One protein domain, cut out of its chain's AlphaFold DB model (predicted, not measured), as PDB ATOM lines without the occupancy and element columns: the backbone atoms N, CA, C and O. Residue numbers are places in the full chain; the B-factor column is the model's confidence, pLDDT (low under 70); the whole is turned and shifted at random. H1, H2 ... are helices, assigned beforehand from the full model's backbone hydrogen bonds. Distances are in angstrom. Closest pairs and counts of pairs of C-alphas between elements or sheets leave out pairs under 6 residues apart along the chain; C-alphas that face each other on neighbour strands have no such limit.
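Overview. This is residues 2 to 75 of the 75 residues of an uncharacterized protein of Rufibacter quisquiliarum (UniProt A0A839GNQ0). A small compact head of three helices has one long helical arm running out of it. In the head, H1 crosses the first part of H3, and the short H2 folds back from the end of H1 toward the start of H3; residues 54 to 75, of which 54 to 73 belong to H3, stick out free and make the length. The printed part has 74 residues, with three named helices in the order H1, H2, H3 and no named strand, and its class is all helix. The whole is only just extended, close to loose, with a radius of gyration of the C-alphas of 17.4 A, and spans 62 by 27 by 17 A.

Arrangement. H1, residues 2 to 23, H2, residues 25 to 34, and H3, residues 40 to 73, form an up-and-down bundle, in which each helix runs against the one before it in the chain. The helix packing is mostly crossed, with none of the three touching pairs at a shallow tilt. H1 and H2 touch and form a helical hairpin, running opposite ways at a steep tilt of 45 degrees. H1 touches H2 with residues 17 to 21 alone, and the closest C-alphas of the two helices, those of Leu 20 and Leu 28, are 5.9 A apart. H1 and H3 touch with 46 pairs of C-alphas within 8 A, and H3 does so with residues 40 to 52 alone. Their closest C-alphas, those of Gly 17 and Met 45, are 3.8 A apart. H1 and H3 run the same way at a steep tilt of 44 degrees. H2 and H3, also a helical hairpin, only just touch, with 3 pairs of C-alphas within 8 A, and H3 does so with residues 42 to 46 alone. Their closest C-alphas, those of Leu 32 and Val 42, are 6.7 A apart. They run opposite ways at a tilt of 35.0 degrees, only just steep. In H1, H2 and H3 every O i to N i+4 pair is within hydrogen-bond range.

Along the chain. H1 begins at C-alpha 2, at (2.417, 58.871, -32.055), and measures 31.5 A from first to last C-alpha. H2 has 10 residues, from Pro 25 to Ser 34, and measures 14.3 A. H3, the longest helix with 34 residues, measures 49.7 A, from C-alpha 40 at (0.124, 53.098, -20.360) to C-alpha 73 at (29.213, 18.553, 0.440).

Size, cuts and confidence. The two C-alphas farthest apart, those of Glu 2 and Arg 75, are 62.9 A apart. Without the free stretch, the body has 52 residues, spans 32 by 20 by 13 A and has a radius of gyration of 10.4 A. The printed part has no cut and ends at Arg 75, the chain's last residue. The links from H1 to H2 and from H2 to H3 are tight, with 1 and 5 residues between the helices. The mean pLDDT of the printed part is 92.6, and residues 2 and 75 are under 70.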
ATOM      1  N   GLU A   2       3.094  59.129 -33.349       68.94
ATOM      2  CA  GLU A   2       2.417  58.871 -32.055       68.94
ATOM      3  C   GLU A   2       2.717  57.501 -31.414       68.94
ATOM      4  O   GLU A   2       2.763  57.377 -30.193       68.94
ATOM      5  N   GLU A   3       2.922  56.454 -32.212       74.69
ATOM      6  CA  GLU A   3       3.189  55.103 -31.697       74.69
ATOM      7  C   GLU A   3       4.581  54.976 -31.055       74.69
ATOM      8  O   GLU A   3       4.717  54.389 -29.984       74.69
ATOM      9  N   GLN A   4       5.591  55.627 -31.641       79.44
ATOM     10  CA  GLN A   4       6.947  55.689 -31.080       79.44
ATOM     11  C   GLN A   4       6.980  56.461 -29.758       79.44
ATOM     12  O   GLN A   4       7.679  56.073 -28.827       79.44
ATOM     13  N   GLU A   5       6.204  57.539 -29.637       79.94
ATOM     14  CA  GLU A   5       6.109  58.275 -28.375       79.94
ATOM     15  C   GLU A   5       5.481  57.418 -27.273       79.94
ATOM     16  O   GLU A   5       6.012  57.366 -26.162       79.94
ATOM     17  N   LYS A   6       4.403  56.684 -27.582       82.75
ATOM     18  CA  LYS A   6       3.776  55.743 -26.636       82.75
ATOM     19  C   LYS A   6       4.755  54.668 -26.170       82.75
ATOM     20  O   LYS A   6       4.813  54.387 -24.973       82.75
ATOM     21  N   GLU A   7       5.554  54.119 -27.080       89.25
ATOM     22  CA  GLU A   7       6.596  53.144 -26.751       89.25
ATOM     23  C   GLU A   7       7.663  53.735 -25.815       89.25
ATOM     24  O   GLU A   7       7.992  53.138 -24.790       89.25
ATOM     25  N   ILE A   8       8.138  54.955 -26.089       92.94
ATOM     26  CA  ILE A   8       9.100  55.652 -25.221       92.94
ATOM     27  C   ILE A   8       8.525  55.860 -23.814       92.94
ATOM     28  O   ILE A   8       9.219  55.627 -22.820       92.94
ATOM     29  N   TYR A   9       7.265  56.291 -23.701       91.19
ATOM     30  CA  TYR A   9       6.616  56.457 -22.399       91.19
ATOM     31  C   TYR A   9       6.437  55.125 -21.678       91.19
ATOM     32  O   TYR A   9       6.653  55.061 -20.468       91.19
ATOM     33  N   PHE A  10       6.107  54.059 -22.401       94.81
ATOM     34  CA  PHE A  10       6.014  52.729 -21.821       94.81
ATOM     35  C   PHE A  10       7.361  52.281 -21.239       94.81
ATOM     36  O   PHE A  10       7.429  51.921 -20.065       94.81
ATOM     37  N   ILE A  11       8.451  52.387 -22.005       97.00
ATOM     38  CA  ILE A  11       9.800  52.014 -21.544       97.00
ATOM     39  C   ILE A  11      10.203  52.837 -20.316       97.00
ATOM     40  O   ILE A  11      10.700  52.289 -19.331       97.00
ATOM     41  N   LYS A  12       9.947  54.151 -20.328       97.12
ATOM     42  CA  LYS A  12      10.218  55.017 -19.171       97.12
ATOM     43  C   LYS A  12       9.415  54.598 -17.945       97.12
ATOM     44  O   LYS A  12       9.974  54.518 -16.857       97.12
ATOM     45  N   GLY A  13       8.124  54.314 -18.116       97.56
ATOM     46  CA  GLY A  13       7.266  53.847 -17.032       97.56
ATOM     47  C   GLY A  13       7.778  52.534 -16.450       97.56
ATOM     48  O   GLY A  13       7.919  52.420 -15.238       97.56
ATOM     49  N   PHE A  14       8.154  51.582 -17.305       98.50
ATOM     50  CA  PHE A  14       8.738  50.313 -16.883       98.50
ATOM     51  C   PHE A  14      10.006  50.514 -16.047       98.50
ATOM     52  O   PHE A  14      10.070  50.053 -14.908       98.50
ATOM     53  N   ASN A  15      10.977  51.266 -16.568       98.50
ATOM     54  CA  ASN A  15      12.246  51.506 -15.881       98.50
ATOM     55  C   ASN A  15      12.045  52.246 -14.552       98.50
ATOM     56  O   ASN A  15      12.649  51.884 -13.545       98.50
ATOM     57  N   ASN A  16      11.157  53.241 -14.520       98.38
ATOM     58  CA  ASN A  16      10.873  53.992 -13.300       98.38
ATOM     59  C   ASN A  16      10.158  53.133 -12.257       98.38
ATOM     60  O   ASN A  16      10.488  53.215 -11.080       98.38
ATOM     61  N   GLY A  17       9.219  52.277 -12.670       98.31
ATOM     62  CA  GLY A  17       8.579  51.324 -11.763       98.31
ATOM     63  C   GLY A  17       9.567  50.319 -11.178       98.31
ATOM     64  O   GLY A  17       9.506  50.025  -9.990       98.31
ATOM     65  N   TYR A  18      10.509  49.836 -11.989       98.75
ATOM     66  CA  TYR A  18      11.579  48.954 -11.529       98.75
ATOM     67  C   TYR A  18      12.485  49.651 -10.500       98.75
ATOM     68  O   TYR A  18      12.648  49.158  -9.387       98.75
ATOM     69  N   LEU A  19      13.012  50.836 -10.832       98.62
ATOM     70  CA  LEU A  19      13.920  51.591  -9.958       98.62
ATOM     71  C   LEU A  19      13.248  52.057  -8.663       98.62
ATOM     72  O   LEU A  19      13.852  51.985  -7.595       98.62
ATOM     73  N   LEU A  20      11.992  52.502  -8.727       98.31
ATOM     74  CA  LEU A  20      11.248  52.869  -7.524       98.31
ATOM     75  C   LEU A  20      10.992  51.657  -6.632       98.31
ATOM     76  O   LEU A  20      11.034  51.798  -5.421       98.31
ATOM     77  N   ASN A  21      10.791  50.461  -7.189       98.38
ATOM     78  CA  ASN A  21      10.636  49.269  -6.359       98.38
ATOM     79  C   ASN A  21      11.931  48.893  -5.616       98.38
ATOM     80  O   ASN A  21      11.867  48.250  -4.574       98.38
ATOM     81  N   ILE A  22      13.096  49.288  -6.142       98.06
ATOM     82  CA  ILE A  22      14.392  49.110  -5.471       98.06
ATOM     83  C   ILE A  22      14.563  50.125  -4.339       98.06
ATOM     84  O   ILE A  22      14.980  49.756  -3.244       98.06
ATOM     85  N   HIS A  23      14.300  51.403  -4.618       98.38
ATOM     86  CA  HIS A  23      14.711  52.491  -3.730       98.38
ATOM     87  C   HIS A  23      13.586  53.030  -2.840       98.38
ATOM     88  O   HIS A  23      13.845  53.383  -1.698       98.38
ATOM     89  N   GLU A  24      12.354  53.090  -3.350       97.69
ATOM     90  CA  GLU A  24      11.208  53.772  -2.730       97.69
ATOM     91  C   GLU A  24       9.890  52.981  -2.951       97.69
ATOM     92  O   GLU A  24       8.953  53.472  -3.597       97.69
ATOM     93  N   PRO A  25       9.783  51.730  -2.459       96.94
ATOM     94  CA  PRO A  25       8.655  50.844  -2.771       96.94
ATOM     95  C   PRO A  25       7.306  51.367  -2.248       96.94
ATOM     96  O   PRO A  25       6.274  51.182  -2.893       96.94
ATOM     97  N   GLU A  26       7.299  52.075  -1.117       97.12
ATOM     98  CA  GLU A  26       6.081  52.666  -0.547       97.12
ATOM     99  C   GLU A  26       5.552  53.826  -1.400       97.12
ATOM    100  O   GLU A  26       4.341  53.950  -1.616       97.12
ATOM    101  N   LEU A  27       6.457  54.645  -1.951       95.88
ATOM    102  CA  LEU A  27       6.104  55.707  -2.891       95.88
ATOM    103  C   LEU A  27       5.508  55.113  -4.167       95.88
ATOM    104  O   LEU A  27       4.480  55.593  -4.653       95.88
ATOM    105  N   LEU A  28       6.124  54.051  -4.693       97.00
ATOM    106  CA  LEU A  28       5.598  53.337  -5.849       97.00
ATOM    107  C   LEU A  28       4.194  52.801  -5.581       97.00
ATOM    108  O   LEU A  28       3.310  52.971  -6.417       97.00
ATOM    109  N   ASP A  29       3.957  52.214  -4.412       96.38
ATOM    110  CA  ASP A  29       2.632  51.736  -4.025       96.38
ATOM    111  C   ASP A  29       1.607  52.863  -3.944       96.38
ATOM    112  O   ASP A  29       0.471  52.682  -4.386       96.38
ATOM    113  N   GLY A  30       2.000  54.030  -3.431       96.06
ATOM    114  CA  GLY A  30       1.174  55.234  -3.466       96.06
ATOM    115  C   GLY A  30       0.793  55.610  -4.898       96.06
ATOM    116  O   GLY A  30      -0.394  55.690  -5.214       96.06
ATOM    117  N   ILE A  31       1.788  55.741  -5.782       94.06
ATOM    118  CA  ILE A  31       1.601  56.085  -7.201       94.06
ATOM    119  C   ILE A  31       0.704  55.062  -7.905       94.06
ATOM    120  O   ILE A  31      -0.181  55.441  -8.671       94.06
ATOM    121  N   LEU A  32       0.911  53.769  -7.655       94.94
ATOM    122  CA  LEU A  32       0.128  52.710  -8.282       94.94
ATOM    123  C   LEU A  32      -1.303  52.656  -7.745       94.94
ATOM    124  O   LEU A  32      -2.187  52.311  -8.514       94.94
ATOM    125  N   LYS A  33      -1.556  53.004  -6.477       94.00
ATOM    126  CA  LYS A  33      -2.909  53.027  -5.887       94.00
ATOM    127  C   LYS A  33      -3.716  54.263  -6.287       94.00
ATOM    128  O   LYS A  33      -4.925  54.158  -6.463       94.00
ATOM    129  N   SER A  34      -3.075  55.428  -6.389       89.69
ATOM    130  CA  SER A  34      -3.747  56.698  -6.704       89.69
ATOM    131  C   SER A  34      -3.689  57.072  -8.186       89.69
ATOM    132  O   SER A  34      -4.334  58.029  -8.613       89.69
ATOM    133  N   GLY A  35      -2.864  56.377  -8.967       79.88
ATOM    134  CA  GLY A  35      -2.593  56.699 -10.359       79.88
ATOM    135  C   GLY A  35      -3.756  56.394 -11.298       79.88
ATOM    136  O   GLY A  35      -4.607  55.539 -11.053       79.88
ATOM    137  N   ASN A  36      -3.765  57.065 -12.450       83.38
ATOM    138  CA  ASN A  36      -4.698  56.736 -13.520       83.38
ATOM    139  C   ASN A  36      -4.311  55.389 -14.156       83.38
ATOM    140  O   ASN A  36      -3.476  55.341 -15.057       83.38
ATOM    141  N   HIS A  37      -4.958  54.303 -13.734       78.50
ATOM    142  CA  HIS A  37      -4.725  52.950 -14.257       78.50
ATOM    143  C   HIS A  37      -5.001  52.784 -15.763       78.50
ATOM    144  O   HIS A  37      -4.605  51.775 -16.348       78.50
ATOM    145  N   LYS A  38      -5.663  53.756 -16.409       81.62
ATOM    146  CA  LYS A  38      -5.836  53.782 -17.870       81.62
ATOM    147  C   LYS A  38      -4.596  54.304 -18.606       81.62
ATOM    148  O   LYS A  38      -4.546  54.200 -19.825       81.62
ATOM    149  N   SER A  39      -3.617  54.862 -17.892       88.06
ATOM    150  CA  SER A  39      -2.358  55.338 -18.466       88.06
ATOM    151  C   SER A  39      -1.392  54.182 -18.718       88.06
ATOM    152  O   SER A  39      -1.032  53.450 -17.793       88.06
ATOM    153  N   ASP A  40      -0.912  54.061 -19.957       91.69
ATOM    154  CA  ASP A  40       0.124  53.098 -20.360       91.69
ATOM    155  C   ASP A  40       1.381  53.209 -19.505       91.69
ATOM    156  O   ASP A  40       1.984  52.199 -19.157       91.69
ATOM    157  N   TYR A  41       1.716  54.427 -19.088       94.12
ATOM    158  CA  TYR A  41       2.850  54.697 -18.221       94.12
ATOM    159  C   TYR A  41       2.674  54.076 -16.827       94.12
ATOM    160  O   TYR A  41       3.566  53.384 -16.341       94.12
ATOM    161  N   VAL A  42       1.506  54.259 -16.197       94.75
ATOM    162  CA  VAL A  42       1.209  53.683 -14.869       94.75
ATOM    163  C   VAL A  42       1.158  52.156 -14.950       94.75
ATOM    164  O   VAL A  42       1.667  51.466 -14.065       94.75
ATOM    165  N   ARG A  43       0.609  51.609 -16.044       94.94
ATOM    166  CA  ARG A  43       0.640  50.161 -16.306       94.94
ATOM    167  C   ARG A  43       2.072  49.650 -16.457       94.94
ATOM    168  O   ARG A  43       2.407  48.630 -15.860       94.94
ATOM    169  N   ALA A  44       2.919  50.367 -17.188       97.00
ATOM    170  CA  ALA A  44       4.321  50.011 -17.347       97.00
ATOM    171  C   ALA A  44       5.081  50.051 -16.011       97.00
ATOM    172  O   ALA A  44       5.822  49.117 -15.721       97.00
ATOM    173  N   MET A  45       4.824  51.040 -15.145       97.69
ATOM    174  CA  MET A  45       5.404  51.080 -13.793       97.69
ATOM    175  C   MET A  45       5.043  49.843 -12.966       97.69
ATOM    176  O   MET A  45       5.908  49.256 -12.316       97.69
ATOM    177  N   ALA A  46       3.787  49.393 -13.029       97.38
ATOM    178  CA  ALA A  46       3.366  48.170 -12.347       97.38
ATOM    179  C   ALA A  46       4.077  46.916 -12.889       97.38
ATOM    180  O   ALA A  46       4.338  45.980 -12.136       97.38
ATOM    181  N   LEU A  47       4.400  46.880 -14.186       97.94
ATOM    182  CA  LEU A  47       5.179  45.789 -14.781       97.94
ATOM    183  C   LEU A  47       6.650  45.840 -14.354       97.94
ATOM    184  O   LEU A  47       7.206  44.799 -14.013       97.94
ATOM    185  N   GLY A  48       7.248  47.033 -14.303       98.38
ATOM    186  CA  GLY A  48       8.602  47.235 -13.784       98.38
ATOM    187  C   GLY A  48       8.742  46.767 -12.335       98.38
ATOM    188  O   GLY A  48       9.674  46.034 -12.012       98.38
ATOM    189  N   LYS A  49       7.750  47.090 -11.490       98.31
ATOM    190  CA  LYS A  49       7.647  46.576 -10.115       98.31
ATOM    191  C   LYS A  49       7.731  45.047 -10.075       98.31
ATOM    192  O   LYS A  49       8.611  44.489  -9.423       98.31
ATOM    193  N   LYS A  50       6.844  44.381 -10.825       98.31
ATOM    194  CA  LYS A  50       6.756  42.913 -10.887       98.31
ATOM    195  C   LYS A  50       8.037  42.265 -11.402       98.31
ATOM    196  O   LYS A  50       8.370  41.163 -10.976       98.31
ATOM    197  N   GLN A  51       8.736  42.916 -12.329       98.50
ATOM    198  CA  GLN A  51      10.006  42.411 -12.839       98.50
ATOM    199  C   GLN A  51      11.064  42.365 -11.730       98.50
ATOM    200  O   GLN A  51      11.693  41.325 -11.555       98.50
ATOM    201  N   HIS A  52      11.206  43.439 -10.948       98.44
ATOM    202  CA  HIS A  52      12.133  43.455  -9.813       98.44
ATOM    203  C   HIS A  52      11.763  42.400  -8.755       98.44
ATOM    204  O   HIS A  52      12.617  41.624  -8.337       98.44
ATOM    205  N   GLU A  53      10.482  42.287  -8.386       98.12
ATOM    206  CA  GLU A  53      10.016  41.264  -7.427       98.12
ATOM    207  C   GLU A  53      10.318  39.835  -7.907       98.12
ATOM    208  O   GLU A  53      10.713  38.963  -7.130       98.12
ATOM    209  N   LYS A  54      10.161  39.582  -9.212       98.25
ATOM    210  CA  LYS A  54      10.492  38.290  -9.818       98.25
ATOM    211  C   LYS A  54      11.990  37.994  -9.731       98.25
ATOM    212  O   LYS A  54      12.359  36.853  -9.461       98.25
ATOM    213  N   GLU A  55      12.839  38.982  -9.994       98.06
ATOM    214  CA  GLU A  55      14.295  38.840  -9.883       98.06
ATOM    215  C   GLU A  55      14.712  38.519  -8.445       98.06
ATOM    216  O   GLU A  55      15.424  37.536  -8.240       98.06
ATOM    217  N   GLN A  56      14.157  39.231  -7.458       97.12
ATOM    218  CA  GLN A  56      14.388  38.947  -6.036       97.12
ATOM    219  C   GLN A  56      14.027  37.502  -5.674       97.12
ATOM    220  O   GLN A  56      14.839  36.781  -5.091       97.12
ATOM    221  N   LEU A  57      12.848  37.031  -6.096       97.50
ATOM    222  CA  LEU A  57      12.420  35.655  -5.838       97.50
ATOM    223  C   LEU A  57      13.358  34.622  -6.487       97.50
ATOM    224  O   LEU A  57      13.680  33.594  -5.886       97.50
ATOM    225  N   MET A  58      13.803  34.868  -7.723       97.50
ATOM    226  CA  MET A  58      14.733  33.967  -8.410       97.50
ATOM    227  C   MET A  58      16.094  33.909  -7.710       97.50
ATOM    228  O   MET A  58      16.662  32.819  -7.576       97.50
ATOM    229  N   ASP A  59      16.592  35.045  -7.226       97.25
ATOM    230  CA  ASP A  59      17.847  35.119  -6.483       97.25
ATOM    231  C   ASP A  59      17.753  34.392  -5.138       97.25
ATOM    232  O   ASP A  59      18.634  33.591  -4.808       97.25
ATOM    233  N   GLU A  60      16.652  34.554  -4.403       96.31
ATOM    234  CA  GLU A  60      16.390  33.804  -3.169       96.31
ATOM    235  C   GLU A  60      16.354  32.288  -3.415       96.31
ATOM    236  O   GLU A  60      16.983  31.504  -2.690       96.31
ATOM    237  N   MET A  61      15.675  31.852  -4.481       96.44
ATOM    238  CA  MET A  61      15.634  30.441  -4.871       96.44
ATOM    239  C   MET A  61      17.026  29.903  -5.213       96.44
ATOM    240  O   MET A  61      17.363  28.770  -4.842       96.44
ATOM    241  N   LYS A  62      17.844  30.691  -5.917       96.12
ATOM    242  CA  LYS A  62      19.216  30.316  -6.273       96.12
ATOM    243  C   LYS A  62      20.086  30.176  -5.025       96.12
ATOM    244  O   LYS A  62      20.708  29.127  -4.843       96.12
ATOM    245  N   GLN A  63      20.055  31.159  -4.129       95.38
ATOM    246  CA  GLN A  63      20.801  31.121  -2.870       95.38
ATOM    247  C   GLN A  63      20.376  29.940  -1.987       95.38
ATOM    248  O   GLN A  63      21.222  29.250  -1.418       95.38
ATOM    249  N   SER A  64      19.075  29.649  -1.908       95.38
ATOM    250  CA  SER A  64      18.560  28.491  -1.166       95.38
ATOM    251  C   SER A  64      19.105  27.169  -1.721       95.38
ATOM    252  O   SER A  64      19.590  26.320  -0.966       95.38
ATOM    253  N   ARG A  65      19.119  27.007  -3.053       94.31
ATOM    254  CA  ARG A  65      19.692  25.822  -3.717       94.31
ATOM    255  C   ARG A  65      21.194  25.682  -3.463       94.31
ATOM    256  O   ARG A  65      21.673  24.567  -3.252       94.31
ATOM    257  N   GLU A  66      21.939  26.784  -3.475       93.94
ATOM    258  CA  GLU A  66      23.381  26.789  -3.199       93.94
ATOM    259  C   GLU A  66      23.687  26.411  -1.746       93.94
ATOM    260  O   GLU A  66      24.520  25.532  -1.505       93.94
ATOM    261  N   ARG A  67      22.949  26.968  -0.778       92.62
ATOM    262  CA  ARG A  67      23.078  26.602   0.644       92.62
ATOM    263  C   ARG A  67      22.846  25.106   0.864       92.62
ATOM    264  O   ARG A  67      23.649  24.452   1.527       92.62
ATOM    265  N   GLN A  68      21.807  24.537   0.248       92.31
ATOM    266  CA  GLN A  68      21.531  23.098   0.330       92.31
ATOM    267  C   GLN A  68      22.657  22.241  -0.268       92.31
ATOM    268  O   GLN A  68      22.988  21.188   0.280       92.31
ATOM    269  N   ARG A  69      23.262  22.674  -1.383       91.25
ATOM    270  CA  ARG A  69      24.405  21.974  -1.996       91.25
ATOM    271  C   ARG A  69      25.638  22.000  -1.097       91.25
ATOM    272  O   ARG A  69      26.289  20.967  -0.961       91.25
ATOM    273  N   ASN A  70      25.936  23.135  -0.469       89.50
ATOM    274  CA  ASN A  70      27.092  23.265   0.420       89.50
ATOM    275  C   ASN A  70      26.951  22.387   1.672       89.50
ATOM    276  O   ASN A  70      27.899  21.697   2.034       89.50
ATOM    277  N   ILE A  71      25.751  22.314   2.261       89.75
ATOM    278  CA  ILE A  71      25.466  21.415   3.394       89.75
ATOM    279  C   ILE A  71      25.692  19.945   3.015       89.75
ATOM    280  O   ILE A  71      26.263  19.191   3.797       89.75
ATOM    281  N   LYS A  72      25.269  19.524   1.814       83.44
ATOM    282  CA  LYS A  72      25.467  18.143   1.340       83.44
ATOM    283  C   LYS A  72      26.933  17.788   1.073       83.44
ATOM    284  O   LYS A  72      27.262  16.616   1.139       83.44
ATOM    285  N   ARG A  73      27.781  18.764   0.731       79.88
ATOM    286  CA  ARG A  73      29.213  18.553   0.440       79.88
ATOM    287  C   ARG A  73      30.103  18.554   1.684       79.88
ATOM    288  O   ARG A  73      31.203  18.029   1.617       79.88
ATOM    289  N   GLY A  74      29.658  19.178   2.774       75.56
ATOM    290  CA  GLY A  74      30.376  19.205   4.054       75.56
ATOM    291  C   GLY A  74      30.046  18.039   4.994       75.56
ATOM    292  O   GLY A  74      30.436  18.093   6.157       75.56
ATOM    293  N   ARG A  75      29.289  17.041   4.522       56.41
ATOM    294  CA  ARG A  75      28.975  15.792   5.225       56.41
ATOM    295  C   ARG A  75      29.689  14.623   4.570       56.41
ATOM    296  O   ARG A  75      29.829  14.669   3.328       56.41
TER     297      ARG A  75